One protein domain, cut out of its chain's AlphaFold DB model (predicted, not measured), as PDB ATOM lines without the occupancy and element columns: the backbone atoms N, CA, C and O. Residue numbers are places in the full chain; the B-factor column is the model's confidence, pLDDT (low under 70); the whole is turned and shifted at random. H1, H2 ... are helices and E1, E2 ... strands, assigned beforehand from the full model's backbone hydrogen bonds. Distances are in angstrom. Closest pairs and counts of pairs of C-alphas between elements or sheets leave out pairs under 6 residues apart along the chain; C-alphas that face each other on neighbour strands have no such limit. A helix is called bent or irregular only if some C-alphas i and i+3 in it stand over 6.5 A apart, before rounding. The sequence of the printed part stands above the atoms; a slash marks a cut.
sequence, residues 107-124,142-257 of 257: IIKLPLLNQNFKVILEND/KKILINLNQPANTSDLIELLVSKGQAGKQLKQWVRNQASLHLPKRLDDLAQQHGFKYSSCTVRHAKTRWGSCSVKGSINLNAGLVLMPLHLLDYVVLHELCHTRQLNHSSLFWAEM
ATOM      1  N   ILE A 107      -4.625  36.846  35.326       74.44
ATOM      2  CA  ILE A 107      -3.221  36.820  35.738       74.44
ATOM      3  C   ILE A 107      -2.689  35.399  35.589       74.44
ATOM      4  O   ILE A 107      -3.009  34.513  36.384       74.44
ATOM      5  N   ILE A 108      -1.810  35.206  34.614       76.44
ATOM      6  CA  ILE A 108      -1.053  33.973  34.446       76.44
ATOM      7  C   ILE A 108       0.183  34.058  35.337       76.44
ATOM      8  O   ILE A 108       1.027  34.941  35.185       76.44
ATOM      9  N   LYS A 109       0.295  33.127  36.279       78.12
ATOM     10  CA  LYS A 109       1.471  33.001  37.143       78.12
ATOM     11  C   LYS A 109       2.431  32.007  36.512       78.12
ATOM     12  O   LYS A 109       2.038  30.868  36.272       78.12
ATOM     13  N   LEU A 110       3.677  32.417  36.285       80.50
ATOM     14  CA  LEU A 110       4.752  31.527  35.840       80.50
ATOM     15  C   LEU A 110       5.798  31.432  36.956       80.50
ATOM     16  O   LEU A 110       6.703  32.266  37.019       80.50
ATOM     17  N   PRO A 111       5.673  30.445  37.867       78.62
ATOM     18  CA  PRO A 111       6.434  30.424  39.114       78.62
ATOM     19  C   PRO A 111       7.955  30.390  38.925       78.62
ATOM     20  O   PRO A 111       8.665  31.035  39.686       78.62
ATOM     21  N   LEU A 112       8.460  29.713  37.885       83.81
ATOM     22  CA  LEU A 112       9.900  29.692  37.591       83.81
ATOM     23  C   LEU A 112      10.449  31.079  37.224       83.81
ATOM     24  O   LEU A 112      11.592  31.393  37.538       83.81
ATOM     25  N   LEU A 113       9.636  31.905  36.564       80.69
ATOM     26  CA  LEU A 113      10.021  33.263  36.179       80.69
ATOM     27  C   LEU A 113       9.843  34.254  37.334       80.69
ATOM     28  O   LEU A 113      10.289  35.390  37.226       80.69
ATOM     29  N   ASN A 114       9.179  33.837  38.421       77.88
ATOM     30  CA  ASN A 114       8.746  34.700  39.518       77.88
ATOM     31  C   ASN A 114       8.007  35.956  39.013       77.88
ATOM     32  O   ASN A 114       8.198  37.066  39.507       77.88
ATOM     33  N   GLN A 115       7.197  35.779  37.966       67.81
ATOM     34  CA  GLN A 115       6.516  36.859  37.261       67.81
ATOM     35  C   GLN A 115       5.032  36.541  37.075       67.81
ATOM     36  O   GLN A 115       4.628  35.397  36.832       67.81
ATOM     37  N   ASN A 116       4.233  37.602  37.171       69.69
ATOM     38  CA  ASN A 116       2.804  37.595  36.912       69.69
ATOM     39  C   ASN A 116       2.554  38.288  35.574       69.69
ATOM     40  O   ASN A 116       2.988  39.419  35.364       69.69
ATOM     41  N   PHE A 117       1.827  37.615  34.694       70.19
ATOM     42  CA  PHE A 117       1.539  38.072  33.345       70.19
ATOM     43  C   PHE A 117       0.057  38.405  33.273       70.19
ATOM     44  O   PHE A 117      -0.781  37.509  33.386       70.19
ATOM     45  N   LYS A 118      -0.280  39.685  33.110       66.56
ATOM     46  CA  LYS A 118      -1.676  40.086  32.929       66.56
ATOM     47  C   LYS A 118      -2.045  39.951  31.458       66.56
ATOM     48  O   LYS A 118      -1.411  40.564  30.600       66.56
ATOM     49  N   VAL A 119      -3.072  39.163  31.175       70.75
ATOM     50  CA  VAL A 119      -3.633  39.018  29.834       70.75
ATOM     51  C   VAL A 119      -4.417  40.282  29.511       70.75
ATOM     52  O   VAL A 119      -5.362  40.616  30.222       70.75
ATOM     53  N   ILE A 120      -4.047  40.981  28.440       66.19
ATOM     54  CA  ILE A 120      -4.827  42.093  27.900       66.19
ATOM     55  C   ILE A 120      -5.256  41.713  26.484       66.19
ATOM     56  O   ILE A 120      -4.436  41.519  25.586       66.19
ATOM     57  N   LEU A 121      -6.563  41.561  26.303       67.94
ATOM     58  CA  LEU A 121      -7.180  41.276  25.016       67.94
ATOM     59  C   LEU A 121      -7.693  42.595  24.439       67.94
ATOM     60  O   LEU A 121      -8.737  43.087  24.868       67.94
ATOM     61  N   GLU A 122      -6.982  43.166  23.469       61.53
ATOM     62  CA  GLU A 122      -7.524  44.274  22.686       61.53
ATOM     63  C   GLU A 122      -8.478  43.706  21.629       61.53
ATOM     64  O   GLU A 122      -8.090  42.995  20.699       61.53
ATOM     65  N   ASN A 123      -9.767  44.007  21.784       52.91
ATOM     66  CA  ASN A 123     -10.700  43.957  20.670       52.91
ATOM     67  C   ASN A 123     -10.721  45.361  20.063       52.91
ATOM     68  O   ASN A 123     -11.101  46.302  20.755       52.91
ATOM     69  N   ASP A 124     -10.314  45.506  18.804       36.88
ATOM     70  CA  ASP A 124     -10.406  46.791  18.111       36.88
ATOM     71  C   ASP A 124     -11.827  47.385  18.193       36.88
ATOM     72  O   ASP A 124     -12.811  46.688  17.926       36.88
ATOM     73  N   LYS A 142      -6.490  41.973  15.498       42.22
ATOM     74  CA  LYS A 142      -6.601  41.718  16.945       42.22
ATOM     75  C   LYS A 142      -5.216  41.503  17.570       42.22
ATOM     76  O   LYS A 142      -4.555  40.523  17.217       42.22
ATOM     77  N   LYS A 143      -4.829  42.364  18.515       46.62
ATOM     78  CA  LYS A 143      -3.571  42.317  19.279       46.62
ATOM     79  C   LYS A 143      -3.805  41.716  20.670       46.62
ATOM     80  O   LYS A 143      -4.849  41.922  21.283       46.62
ATOM     81  N   ILE A 144      -2.836  40.954  21.177       50.00
ATOM     82  CA  ILE A 144      -2.817  40.501  22.578       50.00
ATOM     83  C   ILE A 144      -1.609  41.152  23.230       50.00
ATOM     84  O   ILE A 144      -0.487  40.805  22.892       50.00
ATOM     85  N   LEU A 145      -1.830  42.072  24.161       48.09
ATOM     86  CA  LEU A 145      -0.756  42.686  24.932       48.09
ATOM     87  C   LEU A 145      -0.594  41.886  26.230       48.09
ATOM     88  O   LEU A 145      -1.565  41.631  26.942       48.09
ATOM     89  N   ILE A 146       0.622  41.444  26.543       50.62
ATOM     90  CA  ILE A 146       0.917  40.784  27.819       50.62
ATOM     91  C   ILE A 146       1.846  41.712  28.590       50.62
ATOM     92  O   ILE A 146       3.032  41.796  28.291       50.62
ATOM     93  N   ASN A 147       1.286  42.445  29.551       44.12
ATOM     94  CA  ASN A 147       2.050  43.399  30.349       44.12
ATOM     95  C   ASN A 147       2.796  42.657  31.472       44.12
ATOM     96  O   ASN A 147       2.181  41.956  32.286       44.12
ATOM     97  N   LEU A 148       4.123  42.803  31.482       45.22
ATOM     98  CA  LEU A 148       5.011  42.334  32.540       45.22
ATOM     99  C   LEU A 148       5.096  43.432  33.595       45.22
ATOM    100  O   LEU A 148       5.851  44.385  33.442       45.22
ATOM    101  N   ASN A 149       4.332  43.324  34.676       39.06
ATOM    102  CA  ASN A 149       4.505  44.255  35.786       39.06
ATOM    103  C   ASN A 149       5.897  44.053  36.418       39.06
ATOM    104  O   ASN A 149       6.076  43.122  37.202       39.06
ATOM    105  N   GLN A 150       6.846  44.951  36.142       39.88
ATOM    106  CA  GLN A 150       7.937  45.308  37.056       39.88
ATOM    107  C   GLN A 150       8.213  46.821  36.992       39.88
ATOM    108  O   GLN A 150       8.095  47.404  35.915       39.88
ATOM    109  N   PRO A 151       8.586  47.485  38.107       47.44
ATOM    110  CA  PRO A 151       9.094  48.848  38.048       47.44
ATOM    111  C   PRO A 151      10.596  48.843  37.711       47.44
ATOM    112  O   PRO A 151      11.333  47.996  38.209       47.44
ATOM    113  N   ALA A 152      11.027  49.803  36.884       36.81
ATOM    114  CA  ALA A 152      12.208  50.672  37.065       36.81
ATOM    115  C   ALA A 152      12.832  51.141  35.740       36.81
ATOM    116  O   ALA A 152      13.476  52.179  35.744       36.81
ATOM    117  N   ASN A 153      12.610  50.461  34.611       36.38
ATOM    118  CA  ASN A 153      13.035  50.966  33.303       36.38
ATOM    119  C   ASN A 153      11.945  50.728  32.258       36.38
ATOM    120  O   ASN A 153      11.697  49.613  31.813       36.38
ATOM    121  N   THR A 154      11.294  51.816  31.862       38.28
ATOM    122  CA  THR A 154      10.192  51.920  30.893       38.28
ATOM    123  C   THR A 154      10.559  51.550  29.446       38.28
ATOM    124  O   THR A 154       9.778  51.823  28.542       38.28
ATOM    125  N   SER A 155      11.708  50.909  29.212       40.00
ATOM    126  CA  SER A 155      12.188  50.523  27.875       40.00
ATOM    127  C   SER A 155      12.078  49.022  27.570       40.00
ATOM    128  O   SER A 155      12.231  48.648  26.414       40.00
ATOM    129  N   ASP A 156      11.764  48.173  28.559       37.41
ATOM    130  CA  ASP A 156      11.734  46.704  28.414       37.41
ATOM    131  C   ASP A 156      10.325  46.105  28.584       37.41
ATOM    132  O   ASP A 156      10.130  45.031  29.162       37.41
ATOM    133  N   LEU A 157       9.300  46.788  28.073       39.78
ATOM    134  CA  LEU A 157       7.998  46.148  27.907       39.78
ATOM    135  C   LEU A 157       8.135  45.082  26.809       39.78
ATOM    136  O   LEU A 157       8.288  45.409  25.634       39.78
ATOM    137  N   ILE A 158       8.074  43.792  27.169       45.12
ATOM    138  CA  ILE A 158       7.902  42.724  26.171       45.12
ATOM    139  C   ILE A 158       6.451  42.772  25.700       45.12
ATOM    140  O   ILE A 158       5.597  41.990  26.116       45.12
ATOM    141  N   GLU A 159       6.167  43.717  24.814       50.06
ATOM    142  CA  GLU A 159       4.947  43.719  24.036       50.06
ATOM    143  C   GLU A 159       5.025  42.561  23.042       50.06
ATOM    144  O   GLU A 159       5.693  42.621  22.008       50.06
ATOM    145  N   LEU A 160       4.334  41.464  23.340       50.00
ATOM    146  CA  LEU A 160       4.042  40.456  22.328       50.00
ATOM    147  C   LEU A 160       2.952  41.009  21.405       50.00
ATOM    148  O   LEU A 160       1.815  40.561  21.437       50.00
ATOM    149  N   LEU A 161       3.296  41.999  20.577       49.91
ATOM    150  CA  LEU A 161       2.436  42.482  19.502       49.91
ATOM    151  C   LEU A 161       2.235  41.352  18.505       49.91
ATOM    152  O   LEU A 161       3.046  41.128  17.598       49.91
ATOM    153  N   VAL A 162       1.138  40.625  18.686       50.69
ATOM    154  CA  VAL A 162       0.838  39.535  17.792       50.69
ATOM    155  C   VAL A 162      -0.254  39.889  16.796       50.69
ATOM    156  O   VAL A 162      -1.419  40.003  17.159       50.69
ATOM    157  N   SER A 163       0.109  39.923  15.514       50.09
ATOM    158  CA  SER A 163      -0.864  39.890  14.428       50.09
ATOM    159  C   SER A 163      -1.610  38.549  14.383       50.09
ATOM    160  O   SER A 163      -1.061  37.463  14.641       50.09
ATOM    161  N   LYS A 164      -2.896  38.618  14.029       49.97
ATOM    162  CA  LYS A 164      -3.785  37.465  13.853       49.97
ATOM    163  C   LYS A 164      -3.169  36.503  12.822       49.97
ATOM    164  O   LYS A 164      -3.190  36.755  11.626       49.97
ATOM    165  N   GLY A 165      -2.572  35.405  13.294       55.34
ATOM    166  CA  GLY A 165      -1.864  34.417  12.463       55.34
ATOM    167  C   GLY A 165      -0.427  34.104  12.902       55.34
ATOM    168  O   GLY A 165       0.054  33.004  12.631       55.34
ATOM    169  N   GLN A 166       0.240  34.995  13.648       61.28
ATOM    170  CA  GLN A 166       1.610  34.776  14.154       61.28
ATOM    171  C   GLN A 166       1.677  34.441  15.659       61.28
ATOM    172  O   GLN A 166       2.748  34.088  16.156       61.28
ATOM    173  N   ALA A 167       0.539  34.439  16.370       65.38
ATOM    174  CA  ALA A 167       0.428  34.255  17.837       65.38
ATOM    175  C   ALA A 167       1.153  33.030  18.341       65.38
ATOM    176  O   ALA A 167       2.082  33.111  19.145       65.38
ATOM    177  N   GLY A 168       0.784  31.882  17.785       68.00
ATOM    178  CA  GLY A 168       1.394  30.626  18.176       68.00
ATOM    179  C   GLY A 168       2.892  30.570  17.873       68.00
ATOM    180  O   GLY A 168       3.599  29.824  18.542       68.00
ATOM    181  N   LYS A 169       3.399  31.314  16.880       73.75
ATOM    182  CA  LYS A 169       4.827  31.320  16.534       73.75
ATOM    183  C   LYS A 169       5.621  32.194  17.500       73.75
ATOM    184  O   LYS A 169       6.617  31.718  18.041       73.75
ATOM    185  N   GLN A 170       5.173  33.425  17.731       71.25
ATOM    186  CA  GLN A 170       5.852  34.374  18.613       71.25
ATOM    187  C   GLN A 170       5.853  33.888  20.064       71.25
ATOM    188  O   GLN A 170       6.912  33.839  20.684       71.25
ATOM    189  N   LEU A 171       4.716  33.389  20.565       75.88
ATOM    190  CA  LEU A 171       4.642  32.821  21.912       75.88
ATOM    191  C   LEU A 171       5.590  31.626  22.075       75.88
ATOM    192  O   LEU A 171       6.325  31.543  23.053       75.88
ATOM    193  N   LYS A 172       5.642  30.714  21.093       81.75
ATOM    194  CA  LYS A 172       6.598  29.591  21.123       81.75
ATOM    195  C   LYS A 172       8.047  30.062  21.133       81.75
ATOM    196  O   LYS A 172       8.880  29.398  21.742       81.75
ATOM    197  N   GLN A 173       8.361  31.145  20.427       81.50
ATOM    198  CA  GLN A 173       9.709  31.702  20.431       81.50
ATOM    199  C   GLN A 173      10.045  32.305  21.794       81.50
ATOM    200  O   GLN A 173      11.093  31.991  22.346       81.50
ATOM    201  N   TRP A 174       9.131  33.086  22.367       81.06
ATOM    202  CA  TRP A 174       9.295  33.645  23.703       81.06
ATOM    203  C   TRP A 174       9.491  32.544  24.755       81.06
ATOM    204  O   TRP A 174      10.478  32.572  25.482       81.06
ATOM    205  N   VAL A 175       8.647  31.503  24.754       85.31
ATOM    206  CA  VAL A 175       8.776  30.339  25.653       85.31
ATOM    207  C   VAL A 175      10.144  29.675  25.518       85.31
ATOM    208  O   VAL A 175      10.755  29.316  26.517       85.31
ATOM    209  N   ARG A 176      10.652  29.518  24.290       87.31
ATOM    210  CA  ARG A 176      11.995  28.964  24.065       87.31
ATOM    211  C   ARG A 176      13.084  29.848  24.651       87.31
ATOM    212  O   ARG A 176      13.998  29.312  25.262       87.31
ATOM    213  N   ASN A 177      12.981  31.163  24.478       85.50
ATOM    214  CA  ASN A 177      13.957  32.103  25.017       85.50
ATOM    215  C   ASN A 177      13.974  32.040  26.551       85.50
ATOM    216  O   ASN A 177      15.033  31.837  27.136       85.50
ATOM    217  N   GLN A 178      12.801  32.102  27.189       85.56
ATOM    218  CA  GLN A 178      12.680  31.981  28.646       85.56
ATOM    219  C   GLN A 178      13.206  30.632  29.147       85.56
ATOM    220  O   GLN A 178      13.988  30.563  30.089       85.56
ATOM    221  N   ALA A 179      12.841  29.536  28.486       93.19
ATOM    222  CA  ALA A 179      13.302  28.216  28.882       93.19
ATOM    223  C   ALA A 179      14.828  28.063  28.777       93.19
ATOM    224  O   ALA A 179      15.438  27.499  29.679       93.19
ATOM    225  N   SER A 180      15.448  28.582  27.712       92.94
ATOM    226  CA  SER A 180      16.907  28.564  27.544       92.94
ATOM    227  C   SER A 180      17.642  29.378  28.610       92.94
ATOM    228  O   SER A 180      18.766  29.030  28.949       92.94
ATOM    229  N   LEU A 181      17.015  30.430  29.145       90.88
ATOM    230  CA  LEU A 181      17.577  31.249  30.222       90.88
ATOM    231  C   LEU A 181      17.422  30.584  31.597       90.88
ATOM    232  O   LEU A 181      18.361  30.578  32.390       90.88
ATOM    233  N   HIS A 182      16.248  30.019  31.889       94.62
ATOM    234  CA  HIS A 182      15.891  29.609  33.251       94.62
ATOM    235  C   HIS A 182      16.074  28.110  33.539       94.62
ATOM    236  O   HIS A 182      16.430  27.752  34.662       94.62
ATOM    237  N   LEU A 183      15.847  27.215  32.567       97.31
ATOM    238  CA  LEU A 183      15.896  25.768  32.825       97.31
ATOM    239  C   LEU A 183      17.307  25.239  33.128       97.31
ATOM    240  O   LEU A 183      17.414  24.444  34.060       97.31
ATOM    241  N   PRO A 184      18.382  25.643  32.414       98.06
ATOM    242  CA  PRO A 184      19.733  25.195  32.758       98.06
ATOM    243  C   PRO A 184      20.130  25.603  34.177       98.06
ATOM    244  O   PRO A 184      20.603  24.765  34.932       98.06
ATOM    245  N   LYS A 185      19.813  26.842  34.581       97.38
ATOM    246  CA  LYS A 185      20.062  27.318  35.946       97.38
ATOM    247  C   LYS A 185      19.329  26.470  36.988       97.38
ATOM    248  O   LYS A 185      19.931  26.040  37.959       97.38
ATOM    249  N   ARG A 186      18.042  26.177  36.771       97.62
ATOM    250  CA  ARG A 186      17.275  25.344  37.712       97.62
ATOM    251  C   ARG A 186      17.803  23.906  37.792       97.62
ATOM    252  O   ARG A 186      17.788  23.317  38.869       97.62
ATOM    253  N   LEU A 187      18.257  23.350  36.666       98.50
ATOM    254  CA  LEU A 187      18.940  22.055  36.621       98.50
ATOM    255  C   LEU A 187      20.227  22.084  37.450       98.50
ATOM    256  O   LEU A 187      20.436  21.161  38.230       98.50
ATOM    257  N   ASP A 188      21.046  23.127  37.309       98.56
ATOM    258  CA  ASP A 188      22.268  23.308  38.099       98.56
ATOM    259  C   ASP A 188      21.974  23.407  39.596       98.56
ATOM    260  O   ASP A 188      22.591  22.688  40.381       98.56
ATOM    261  N   ASP A 189      20.991  24.223  39.985       98.25
ATOM    262  CA  ASP A 189      20.597  24.395  41.386       98.25
ATOM    263  C   ASP A 189      20.212  23.045  42.022       98.25
ATOM    264  O   ASP A 189      20.701  22.686  43.094       98.25
ATOM    265  N   LEU A 190      19.368  22.257  41.340       98.38
ATOM    266  CA  LEU A 190      18.935  20.941  41.820       98.38
ATOM    267  C   LEU A 190      20.065  19.907  41.781       98.38
ATOM    268  O   LEU A 190      20.188  19.092  42.697       98.38
ATOM    269  N   ALA A 191      20.917  19.943  40.755       98.56
ATOM    270  CA  ALA A 191      22.077  19.067  40.679       98.56
ATOM    271  C   ALA A 191      23.029  19.325  41.851       98.56
ATOM    272  O   ALA A 191      23.449  18.377  42.509       98.56
ATOM    273  N   GLN A 192      23.309  20.591  42.165       98.44
ATOM    274  CA  GLN A 192      24.143  20.973  43.298       98.44
ATOM    275  C   GLN A 192      23.498  20.584  44.631       98.44
ATOM    276  O   GLN A 192      24.161  19.975  45.469       98.44
ATOM    277  N   GLN A 193      22.210  20.886  44.812       98.25
ATOM    278  CA  GLN A 193      21.471  20.592  46.041       98.25
ATOM    279  C   GLN A 193      21.464  19.092  46.379       98.25
ATOM    280  O   GLN A 193      21.572  18.725  47.546       98.25
ATOM    281  N   HIS A 194      21.358  18.227  45.368       97.25
ATOM    282  CA  HIS A 194      21.271  16.771  45.538       97.25
ATOM    283  C   HIS A 194      22.577  16.029  45.179       97.25
ATOM    284  O   HIS A 194      22.639  14.797  45.184       97.25
ATOM    285  N   GLY A 195      23.647  16.764  44.868       97.56
ATOM    286  CA  GLY A 195      24.973  16.226  44.560       97.56
ATOM    287  C   GLY A 195      25.101  15.494  43.216       97.56
ATOM    288  O   GLY A 195      26.055  14.734  43.028       97.56
ATOM    289  N   PHE A 196      24.165  15.663  42.280       98.25
ATOM    290  CA  PHE A 196      24.251  15.070  40.943       98.25
ATOM    291  C   PHE A 196      25.336  15.733  40.086       98.25
ATOM    292  O   PHE A 196      25.693  16.895  40.266       98.25
ATOM    293  N   LYS A 197      25.850  14.981  39.109       97.75
ATOM    294  CA  LYS A 197      26.769  15.481  38.082       97.75
ATOM    295  C   LYS A 197      26.211  15.118  36.716       97.75
ATOM    296  O   LYS A 197      25.783  13.988  36.510       97.75
ATOM    297  N   TYR A 198      26.252  16.056  35.783       98.50
ATOM    298  CA  TYR A 198      25.789  15.860  34.414       98.50
ATOM    299  C   TYR A 198      26.772  16.529  33.438       98.50
ATOM    300  O   TYR A 198      27.591  17.347  33.852       98.50
ATOM    301  N   SER A 199      26.757  16.146  32.158       97.81
ATOM    302  CA  SER A 199      27.773  16.600  31.191       97.81
ATOM    303  C   SER A 199      27.385  17.857  30.423       97.81
ATOM    304  O   SER A 199      28.241  18.678  30.111       97.81
ATOM    305  N   SER A 200      26.111  18.000  30.062       97.88
ATOM    306  CA  SER A 200      25.586  19.206  29.416       97.88
ATOM    307  C   SER A 200      24.065  19.254  29.494       97.88
ATOM    308  O   SER A 200      23.413  18.221  29.655       97.88
ATOM    309  N   CYS A 201      23.506  20.452  29.340       98.19
ATOM    310  CA  CYS A 201      22.072  20.689  29.253       98.19
ATOM    311  C   CYS A 201      21.725  21.342  27.913       98.19
ATOM    312  O   CYS A 201      22.413  22.249  27.450       98.19
ATOM    313  N   THR A 202      20.651  20.896  27.269       97.38
ATOM    314  CA  THR A 202      20.098  21.553  26.081       97.38
ATOM    315  C   THR A 202      18.588  21.691  26.194       97.38
ATOM    316  O   THR A 202      17.880  20.736  26.512       97.38
ATOM    317  N   VAL A 203      18.061  22.860  25.841       96.88
ATOM    318  CA  VAL A 203      16.617  23.101  25.799       96.88
ATOM    319  C   VAL A 203      16.078  22.839  24.394       96.88
ATOM    320  O   VAL A 203      16.582  23.356  23.396       96.88
ATOM    321  N   ARG A 204      15.037  22.008  24.288       90.88
ATOM    322  CA  ARG A 204      14.411  21.613  23.016       90.88
ATOM    323  C   ARG A 204      12.898  21.721  23.092       90.88
ATOM    324  O   ARG A 204      12.311  21.799  24.156       90.88
ATOM    325  N   HIS A 205      12.227  21.669  21.947       86.12
ATOM    326  CA  HIS A 205      10.767  21.562  21.893       86.12
ATOM    327  C   HIS A 205      10.379  20.185  21.349       86.12
ATOM    328  O   HIS A 205       9.962  20.039  20.196       86.12
ATOM    329  N   ALA A 206      10.634  19.154  22.157       80.50
ATOM    330  CA  ALA A 206      10.320  17.778  21.802       80.50
ATOM    331  C   ALA A 206       8.799  17.560  21.814       80.50
ATOM    332  O   ALA A 206       8.083  18.093  22.654       80.50
ATOM    333  N   LYS A 207       8.291  16.760  20.873       78.19
ATOM    334  CA  LYS A 207       6.839  16.538  20.726       78.19
ATOM    335  C   LYS A 207       6.265  15.496  21.689       78.19
ATOM    336  O   LYS A 207       5.051  15.418  21.827       78.19
ATOM    337  N   THR A 208       7.120  14.652  22.266       79.88
ATOM    338  CA  THR A 208       6.703  13.401  22.921       79.88
ATOM    339  C   THR A 208       7.288  13.197  24.314       79.88
ATOM    340  O   THR A 208       6.991  12.183  24.932       79.88
ATOM    341  N   ARG A 209       8.147  14.102  24.791       82.12
ATOM    342  CA  ARG A 209       8.842  13.960  26.076       82.12
ATOM    343  C   ARG A 209       9.134  15.312  26.710       82.12
ATOM    344  O   ARG A 209       9.345  16.297  25.993       82.12
ATOM    345  N   TRP A 210       9.149  15.321  28.037       94.62
ATOM    346  CA  TRP A 210       9.471  16.485  28.861       94.62
ATOM    347  C   TRP A 210      10.969  16.606  29.149       94.62
ATOM    348  O   TRP A 210      11.470  17.723  29.225       94.62
ATOM    349  N   GLY A 211      11.685  15.483  29.176       94.25
ATOM    350  CA  GLY A 211      13.135  15.433  29.288       94.25
ATOM    351  C   GLY A 211      13.729  14.184  28.632       94.25
ATOM    352  O   GLY A 211      13.008  13.369  28.039       94.25
ATOM    353  N   SER A 212      15.057  14.101  28.634       93.94
ATOM    354  CA  SER A 212      15.809  12.861  28.415       93.94
ATOM    355  C   SER A 212      17.263  13.030  28.846       93.94
ATOM    356  O   SER A 212      17.875  14.027  28.453       93.94
ATOM    357  N   CYS A 213      17.848  12.013  29.468       96.88
ATOM    358  CA  CYS A 213      19.284  11.906  29.715       96.88
ATOM    359  C   CYS A 213      19.939  10.861  28.796       96.88
ATOM    360  O   CYS A 213      19.380   9.797  28.525       96.88
ATOM    361  N   SER A 214      21.130  11.165  28.278       96.12
ATOM    362  CA  SER A 214      21.963  10.195  27.561       96.12
ATOM    363  C   SER A 214      22.820   9.377  28.531       96.12
ATOM    364  O   SER A 214      23.081   9.805  29.651       96.12
ATOM    365  N   VAL A 215      23.359   8.243  28.069       94.50
ATOM    366  CA  VAL A 215      24.333   7.439  28.840       94.50
ATOM    367  C   VAL A 215      25.590   8.245  29.205       94.50
ATOM    368  O   VAL A 215      26.239   7.971  30.204       94.50
ATOM    369  N   LYS A 216      25.922   9.281  28.422       96.25
ATOM    370  CA  LYS A 216      27.037  10.204  28.696       96.25
ATOM    371  C   LYS A 216      26.652  11.340  29.660       96.25
ATOM    372  O   LYS A 216      27.394  12.313  29.779       96.25
ATOM    373  N   GLY A 217      25.471  11.288  30.277       96.19
ATOM    374  CA  GLY A 217      24.981  12.302  31.213       96.19
ATOM    375  C   GLY A 217      24.538  13.617  30.565       96.19
ATOM    376  O   GLY A 217      24.496  14.640  31.240       96.19
ATOM    377  N   SER A 218      24.271  13.639  29.254       97.88
ATOM    378  CA  SER A 218      23.787  14.853  28.576       97.88
ATOM    379  C   SER A 218      22.269  14.917  28.658       97.88
ATOM    380  O   SER A 218      21.591  13.999  28.191       97.88
ATOM    381  N   ILE A 219      21.744  16.005  29.209       98.44
ATOM    382  CA  ILE A 219      20.326  16.185  29.505       98.44
ATOM    383  C   ILE A 219      19.694  17.109  28.463       98.44
ATOM    384  O   ILE A 219      20.206  18.180  28.142       98.44
ATOM    385  N   ASN A 220      18.546  16.701  27.927       97.62
ATOM    386  CA  ASN A 220      17.673  17.575  27.155       97.62
ATOM    387  C   ASN A 220      16.415  17.874  27.967       97.62
ATOM    388  O   ASN A 220      15.750  16.938  28.398       97.62
ATOM    389  N   LEU A 221      16.039  19.145  28.081       97.88
ATOM    390  CA  LEU A 221      14.802  19.581  28.730       97.88
ATOM    391  C   LEU A 221      13.838  20.192  27.712       97.88
ATOM    392  O   LEU A 221      14.247  20.845  26.748       97.88
ATOM    393  N   ASN A 222      12.537  19.979  27.902       96.56
ATOM    394  CA  ASN A 222      11.519  20.570  27.044       96.56
ATOM    395  C   ASN A 222      11.249  22.026  27.441       96.56
ATOM    396  O   ASN A 222      10.936  22.306  28.593       96.56
ATOM    397  N   ALA A 223      11.265  22.941  26.470       94.12
ATOM    398  CA  ALA A 223      10.984  24.357  26.679       94.12
ATOM    399  C   ALA A 223       9.624  24.618  27.344       94.12
ATOM    400  O   ALA A 223       9.472  25.602  28.055       94.12
ATOM    401  N   GLY A 224       8.640  23.732  27.152       90.69
ATOM    402  CA  GLY A 224       7.339  23.851  27.809       90.69
ATOM    403  C   GLY A 224       7.393  23.746  29.339       90.69
ATOM    404  O   GLY A 224       6.451  24.190  29.985       90.69
ATOM    405  N   LEU A 225       8.476  23.213  29.924       92.81
ATOM    406  CA  LEU A 225       8.640  23.123  31.380       92.81
ATOM    407  C   LEU A 225       8.620  24.497  32.057       92.81
ATOM    408  O   LEU A 225       8.140  24.598  33.178       92.81
ATOM    409  N   VAL A 226       9.043  25.563  31.364       91.06
ATOM    410  CA  VAL A 226       9.000  26.945  31.887       91.06
ATOM    411  C   VAL A 226       7.578  27.404  32.243       91.06
ATOM    412  O   VAL A 226       7.400  28.325  33.033       91.06
ATOM    413  N   LEU A 227       6.563  26.760  31.657       87.81
ATOM    414  CA  LEU A 227       5.151  27.063  31.878       87.81
ATOM    415  C   LEU A 227       4.511  26.207  32.978       87.81
ATOM    416  O   LEU A 227       3.330  26.375  33.270       87.81
ATOM    417  N   MET A 228       5.248  25.252  33.547       87.00
ATOM    418  CA  MET A 228       4.713  24.312  34.529       87.00
ATOM    419  C   MET A 228       4.823  24.855  35.959       87.00
ATOM    420  O   MET A 228       5.721  25.645  36.263       87.00
ATOM    421  N   PRO A 229       3.943  24.402  36.872       86.50
ATOM    422  CA  PRO A 229       4.164  24.552  38.305       86.50
ATOM    423  C   PRO A 229       5.553  24.041  38.713       86.50
ATOM    424  O   PRO A 229       5.992  22.999  38.222       86.50
ATOM    425  N   LEU A 230       6.214  24.739  39.645       88.94
ATOM    426  CA  LEU A 230       7.599  24.438  40.045       88.94
ATOM    427  C   LEU A 230       7.803  22.982  40.468       88.94
ATOM    428  O   LEU A 230       8.729  22.350  39.988       88.94
ATOM    429  N   HIS A 231       6.906  22.418  41.278       88.00
ATOM    430  CA  HIS A 231       7.042  21.032  41.737       88.00
ATOM    431  C   HIS A 231       7.020  20.005  40.588       88.00
ATOM    432  O   HIS A 231       7.712  18.994  40.660       88.00
ATOM    433  N   LEU A 232       6.263  20.256  39.509       90.81
ATOM    434  CA  LEU A 232       6.245  19.375  38.333       90.81
ATOM    435  C   LEU A 232       7.501  19.550  37.481       90.81
ATOM    436  O   LEU A 232       8.019  18.572  36.946       90.81
ATOM    437  N   LEU A 233       7.983  20.789  37.350       93.81
ATOM    438  CA  LEU A 233       9.259  21.068  36.702       93.81
ATOM    439  C   LEU A 233      10.387  20.343  37.435       93.81
ATOM    440  O   LEU A 233      11.125  19.591  36.803       93.81
ATOM    441  N   ASP A 234      10.490  20.543  38.748       95.69
ATOM    442  CA  ASP A 234      11.546  19.981  39.588       95.69
ATOM    443  C   ASP A 234      11.529  18.458  39.544       95.69
ATOM    444  O   ASP A 234      12.578  17.848  39.377       95.69
ATOM    445  N   TYR A 235      10.343  17.842  39.587       96.31
ATOM    446  CA  TYR A 235      10.198  16.398  39.428       96.31
ATOM    447  C   TYR A 235      10.797  15.895  38.108       96.31
ATOM    448  O   TYR A 235      11.556  14.928  38.103       96.31
ATOM    449  N   VAL A 236      10.494  16.550  36.978       96.75
ATOM    450  CA  VAL A 236      11.068  16.167  35.676       96.75
ATOM    451  C   VAL A 236      12.579  16.381  35.665       96.75
ATOM    452  O   VAL A 236      13.312  15.540  35.161       96.75
ATOM    453  N   VAL A 237      13.060  17.491  36.218       97.69
ATOM    454  CA  VAL A 237      14.493  17.794  36.264       97.69
ATOM    455  C   VAL A 237      15.252  16.766  37.108       97.69
ATOM    456  O   VAL A 237      16.257  16.229  36.645       97.69
ATOM    457  N   LEU A 238      14.744  16.430  38.297       97.88
ATOM    458  CA  LEU A 238      15.303  15.395  39.168       97.88
ATOM    459  C   LEU A 238      15.252  14.012  38.516       97.88
ATOM    460  O   LEU A 238      16.229  13.276  38.598       97.88
ATOM    461  N   HIS A 239      14.179  13.690  37.788       97.94
ATOM    462  CA  HIS A 239      14.077  12.447  37.022       97.94
ATOM    463  C   HIS A 239      15.224  12.298  36.015       97.94
ATOM    464  O   HIS A 239      15.874  11.254  35.947       97.94
ATOM    465  N   GLU A 240      15.510  13.354  35.247       97.75
ATOM    466  CA  GLU A 240      16.617  13.327  34.289       97.75
ATOM    467  C   GLU A 240      17.991  13.327  34.973       97.75
ATOM    468  O   GLU A 240      18.923  12.705  34.464       97.75
ATOM    469  N   LEU A 241      18.129  13.982  36.130       98.50
ATOM    470  CA  LEU A 241      19.352  13.928  36.933       98.50
ATOM    471  C   LEU A 241      19.591  12.533  37.521       98.50
ATOM    472  O   LEU A 241      20.721  12.053  37.478       98.50
ATOM    473  N   CYS A 242      18.556  11.841  37.996       97.88
ATOM    474  CA  CYS A 242      18.653  10.469  38.495       97.88
ATOM    475  C   CYS A 242      19.183   9.521  37.404       97.88
ATOM    476  O   CYS A 242      20.055   8.685  37.657       97.88
ATOM    477  N   HIS A 243      18.785   9.742  36.145       97.62
ATOM    478  CA  HIS A 243      19.322   9.004  35.003       97.62
ATOM    479  C   HIS A 243      20.835   9.159  34.770       97.62
ATOM    480  O   HIS A 243      21.414   8.345  34.052       97.62
ATOM    481  N   THR A 244      21.512  10.128  35.395       97.75
ATOM    482  CA  THR A 244      22.986  10.220  35.358       97.75
ATOM    483  C   THR A 244      23.679   9.109  36.152       97.75
ATOM    484  O   THR A 244      24.840   8.805  35.886       97.75
ATOM    485  N   ARG A 245      22.969   8.482  37.100       96.38
ATOM    486  CA  ARG A 245      23.450   7.373  37.940       96.38
ATOM    487  C   ARG A 245      22.706   6.069  37.647       96.38
ATOM    488  O   ARG A 245      23.325   5.010  37.619       96.38
ATOM    489  N   GLN A 246      21.402   6.154  37.377       95.81
ATOM    490  CA  GLN A 246      20.503   5.014  37.193       95.81
ATOM    491  C   GLN A 246      19.822   5.069  35.816       95.81
ATOM    492  O   GLN A 246      18.799   5.721  35.613       95.81
ATOM    493  N   LEU A 247      20.377   4.365  34.826       92.31
ATOM    494  CA  LEU A 247      19.903   4.440  33.431       92.31
ATOM    495  C   LEU A 247      18.536   3.773  33.184       92.31
ATOM    496  O   LEU A 247      17.953   3.947  32.114       92.31
ATOM    497  N   ASN A 248      18.032   2.995  34.143       88.94
ATOM    498  CA  ASN A 248      16.736   2.326  34.080       88.94
ATOM    499  C   ASN A 248      15.884   2.669  35.310       88.94
ATOM    500  O   ASN A 248      16.412   3.025  36.356       88.94
ATOM    501  N   HIS A 249      14.565   2.517  35.208       93.00
ATOM    502  CA  HIS A 249      13.626   2.753  36.316       93.00
ATOM    503  C   HIS A 249      13.556   1.565  37.293       93.00
ATOM    504  O   HIS A 249      12.472   1.071  37.602       93.00
ATOM    505  N   SER A 250      14.715   1.054  37.720       92.12
ATOM    506  CA  SER A 250      14.823  -0.039  38.699       92.12
ATOM    507  C   SER A 250      14.439   0.408  40.117       92.12
ATOM    508  O   SER A 250      14.195   1.585  40.370       92.12
ATOM    509  N   SER A 251      14.409  -0.518  41.078       94.50
ATOM    510  CA  SER A 251      14.201  -0.166  42.490       94.50
ATOM    511  C   SER A 251      15.237   0.836  43.012       94.50
ATOM    512  O   SER A 251      14.886   1.687  43.819       94.50
ATOM    513  N   LEU A 252      16.483   0.781  42.523       94.75
ATOM    514  CA  LEU A 252      17.533   1.737  42.888       94.75
ATOM    515  C   LEU A 252      17.229   3.148  42.371       94.75
ATOM    516  O   LEU A 252      17.440   4.108  43.097       94.75
ATOM    517  N   PHE A 253      16.672   3.269  41.162       95.12
ATOM    518  CA  PHE A 253      16.209   4.555  40.627       95.12
ATOM    519  C   PHE A 253      15.137   5.175  41.523       95.12
ATOM    520  O   PHE A 253      15.233   6.339  41.889       95.12
ATOM    521  N   TRP A 254      14.127   4.392  41.909       93.69
ATOM    522  CA  TRP A 254      13.031   4.886  42.748       93.69
ATOM    523  C   TRP A 254      13.417   5.106  44.207       93.69
ATOM    524  O   TRP A 254      12.735   5.847  44.893       93.69
ATOM    525  N   ALA A 255      14.480   4.466  44.691       94.56
ATOM    526  CA  ALA A 255      15.038   4.769  46.003       94.56
ATOM    527  C   ALA A 255      15.816   6.098  46.011       94.56
ATOM    528  O   ALA A 255      16.016   6.680  47.074       94.56
ATOM    529  N   GLU A 256      16.277   6.553  44.844       92.12
ATOM    530  CA  GLU A 256      17.037   7.793  44.677       92.12
ATOM    531  C   GLU A 256      16.158   9.007  44.305       92.12
ATOM    532  O   GLU A 256      16.584  10.142  44.511       92.12
ATOM    533  N   MET A 257      14.948   8.770  43.780       88.75
ATOM    534  CA  MET A 257      13.916   9.780  43.477       88.75
ATOM    535  C   MET A 257      12.986  10.039  44.660       88.75
ATOM    536  O   MET A 257      12.689  11.229  44.906       88.75
TER     537      MET A 257
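AT A GLANCE: This is residues 107 to 124 and 142 to 257 of the 257 residues of the protein "M48 family peptidase" of Moraxellaceae bacterium (UniProt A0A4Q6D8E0). Two lobes stand at the two ends of an elongated, loose model: a small antiparallel sheet, E1 E2 E3, makes one, and a second small sheet, E4 E6 E5, with the bent helix H1 and helix H3 over one face, makes the other. H1a runs from near the first lobe to the second, short H2 lies between the lobes, and H4 sits at the far end beyond H3. The printed part has 134 residues, of mixed class, in the order E1 E2 E3 H1 E4 E5 E6 H2 H3 H4; the second sheet is mixed. The radius of gyration of the C-alphas is 17.6 A, and the spans are 58 by 32 by 22 A.

IN THESE COORDINATES: Find C-alpha 107 at (-3.221, 36.820, 35.738), where E1, residues 107 to 110, begins. E2 is residues 115 to 121, 18.9 A long, and E3 residues 144 to 148. H1, residues 167 to 194, was assigned as one helix by its hydrogen bonds but is bent: C-alphas 181 and 184 are 6.9 A apart. Its arms are H1a, 167 to 181, 21.4 A, and H1b, 184 to 194, 15.4 A. Then come E4, 200 to 204, E5, 211 to 213, E6, 218 to 222, H2, 223 to 227, H3, 230 to 242, 17.9 A, and H4, 251 to 256, ending at C-alpha 256 (17.037, 7.793, 44.677).

HOW THE PARTS SIT: Look first at the hairpin E1 and E2, with N 108 and O 117 2.8 A apart; antiparallel E3 follows, with N 120 and O 145 at 3.0 A. In the other sheet E4 and E6 are parallel, N 204 to O 221 at 2.8 A, and E5 and E6 form a hairpin, N 220 to O 212 at 2.8 A. H1a, H1b and H3 on the same face make two layers, helices on one face of a sheet. H1a runs along E4 at 6 degrees on the local plane, height over the sheet 8.7 A; H3 runs along E5 at 10 degrees on the local plane, height 9.5 A. H1b touches H3, closest C-alphas Leu 187 and Val 237, 6.2 A. H1a touches H2 with residues 175 to 180 alone, closest C-alphas Ala 179 and Ala 223, 5.0 A. H3 and H4 are close but not clearly touching, closest C-alphas Cys 242 and Phe 253, 6.7 A. In H1a, H1b, H3 and H4 every O i to N i+4 pair is within hydrogen-bond range; H2 has 0 of 1, but 2 of 2 O i to N i+3 pairs.

THE WHOLE: The C-alphas farthest apart, Asp 124 and Leu 252, are 58.5 A apart. Residues 125 to 141 are not printed, and C-alphas 124 and 142 are 6.4 A apart across the cut. The link from E3 to H1, 18 residues, is long. The mean pLDDT of the printed part is 80.6; it is under 70 at 35 residues, among them 142 to 168.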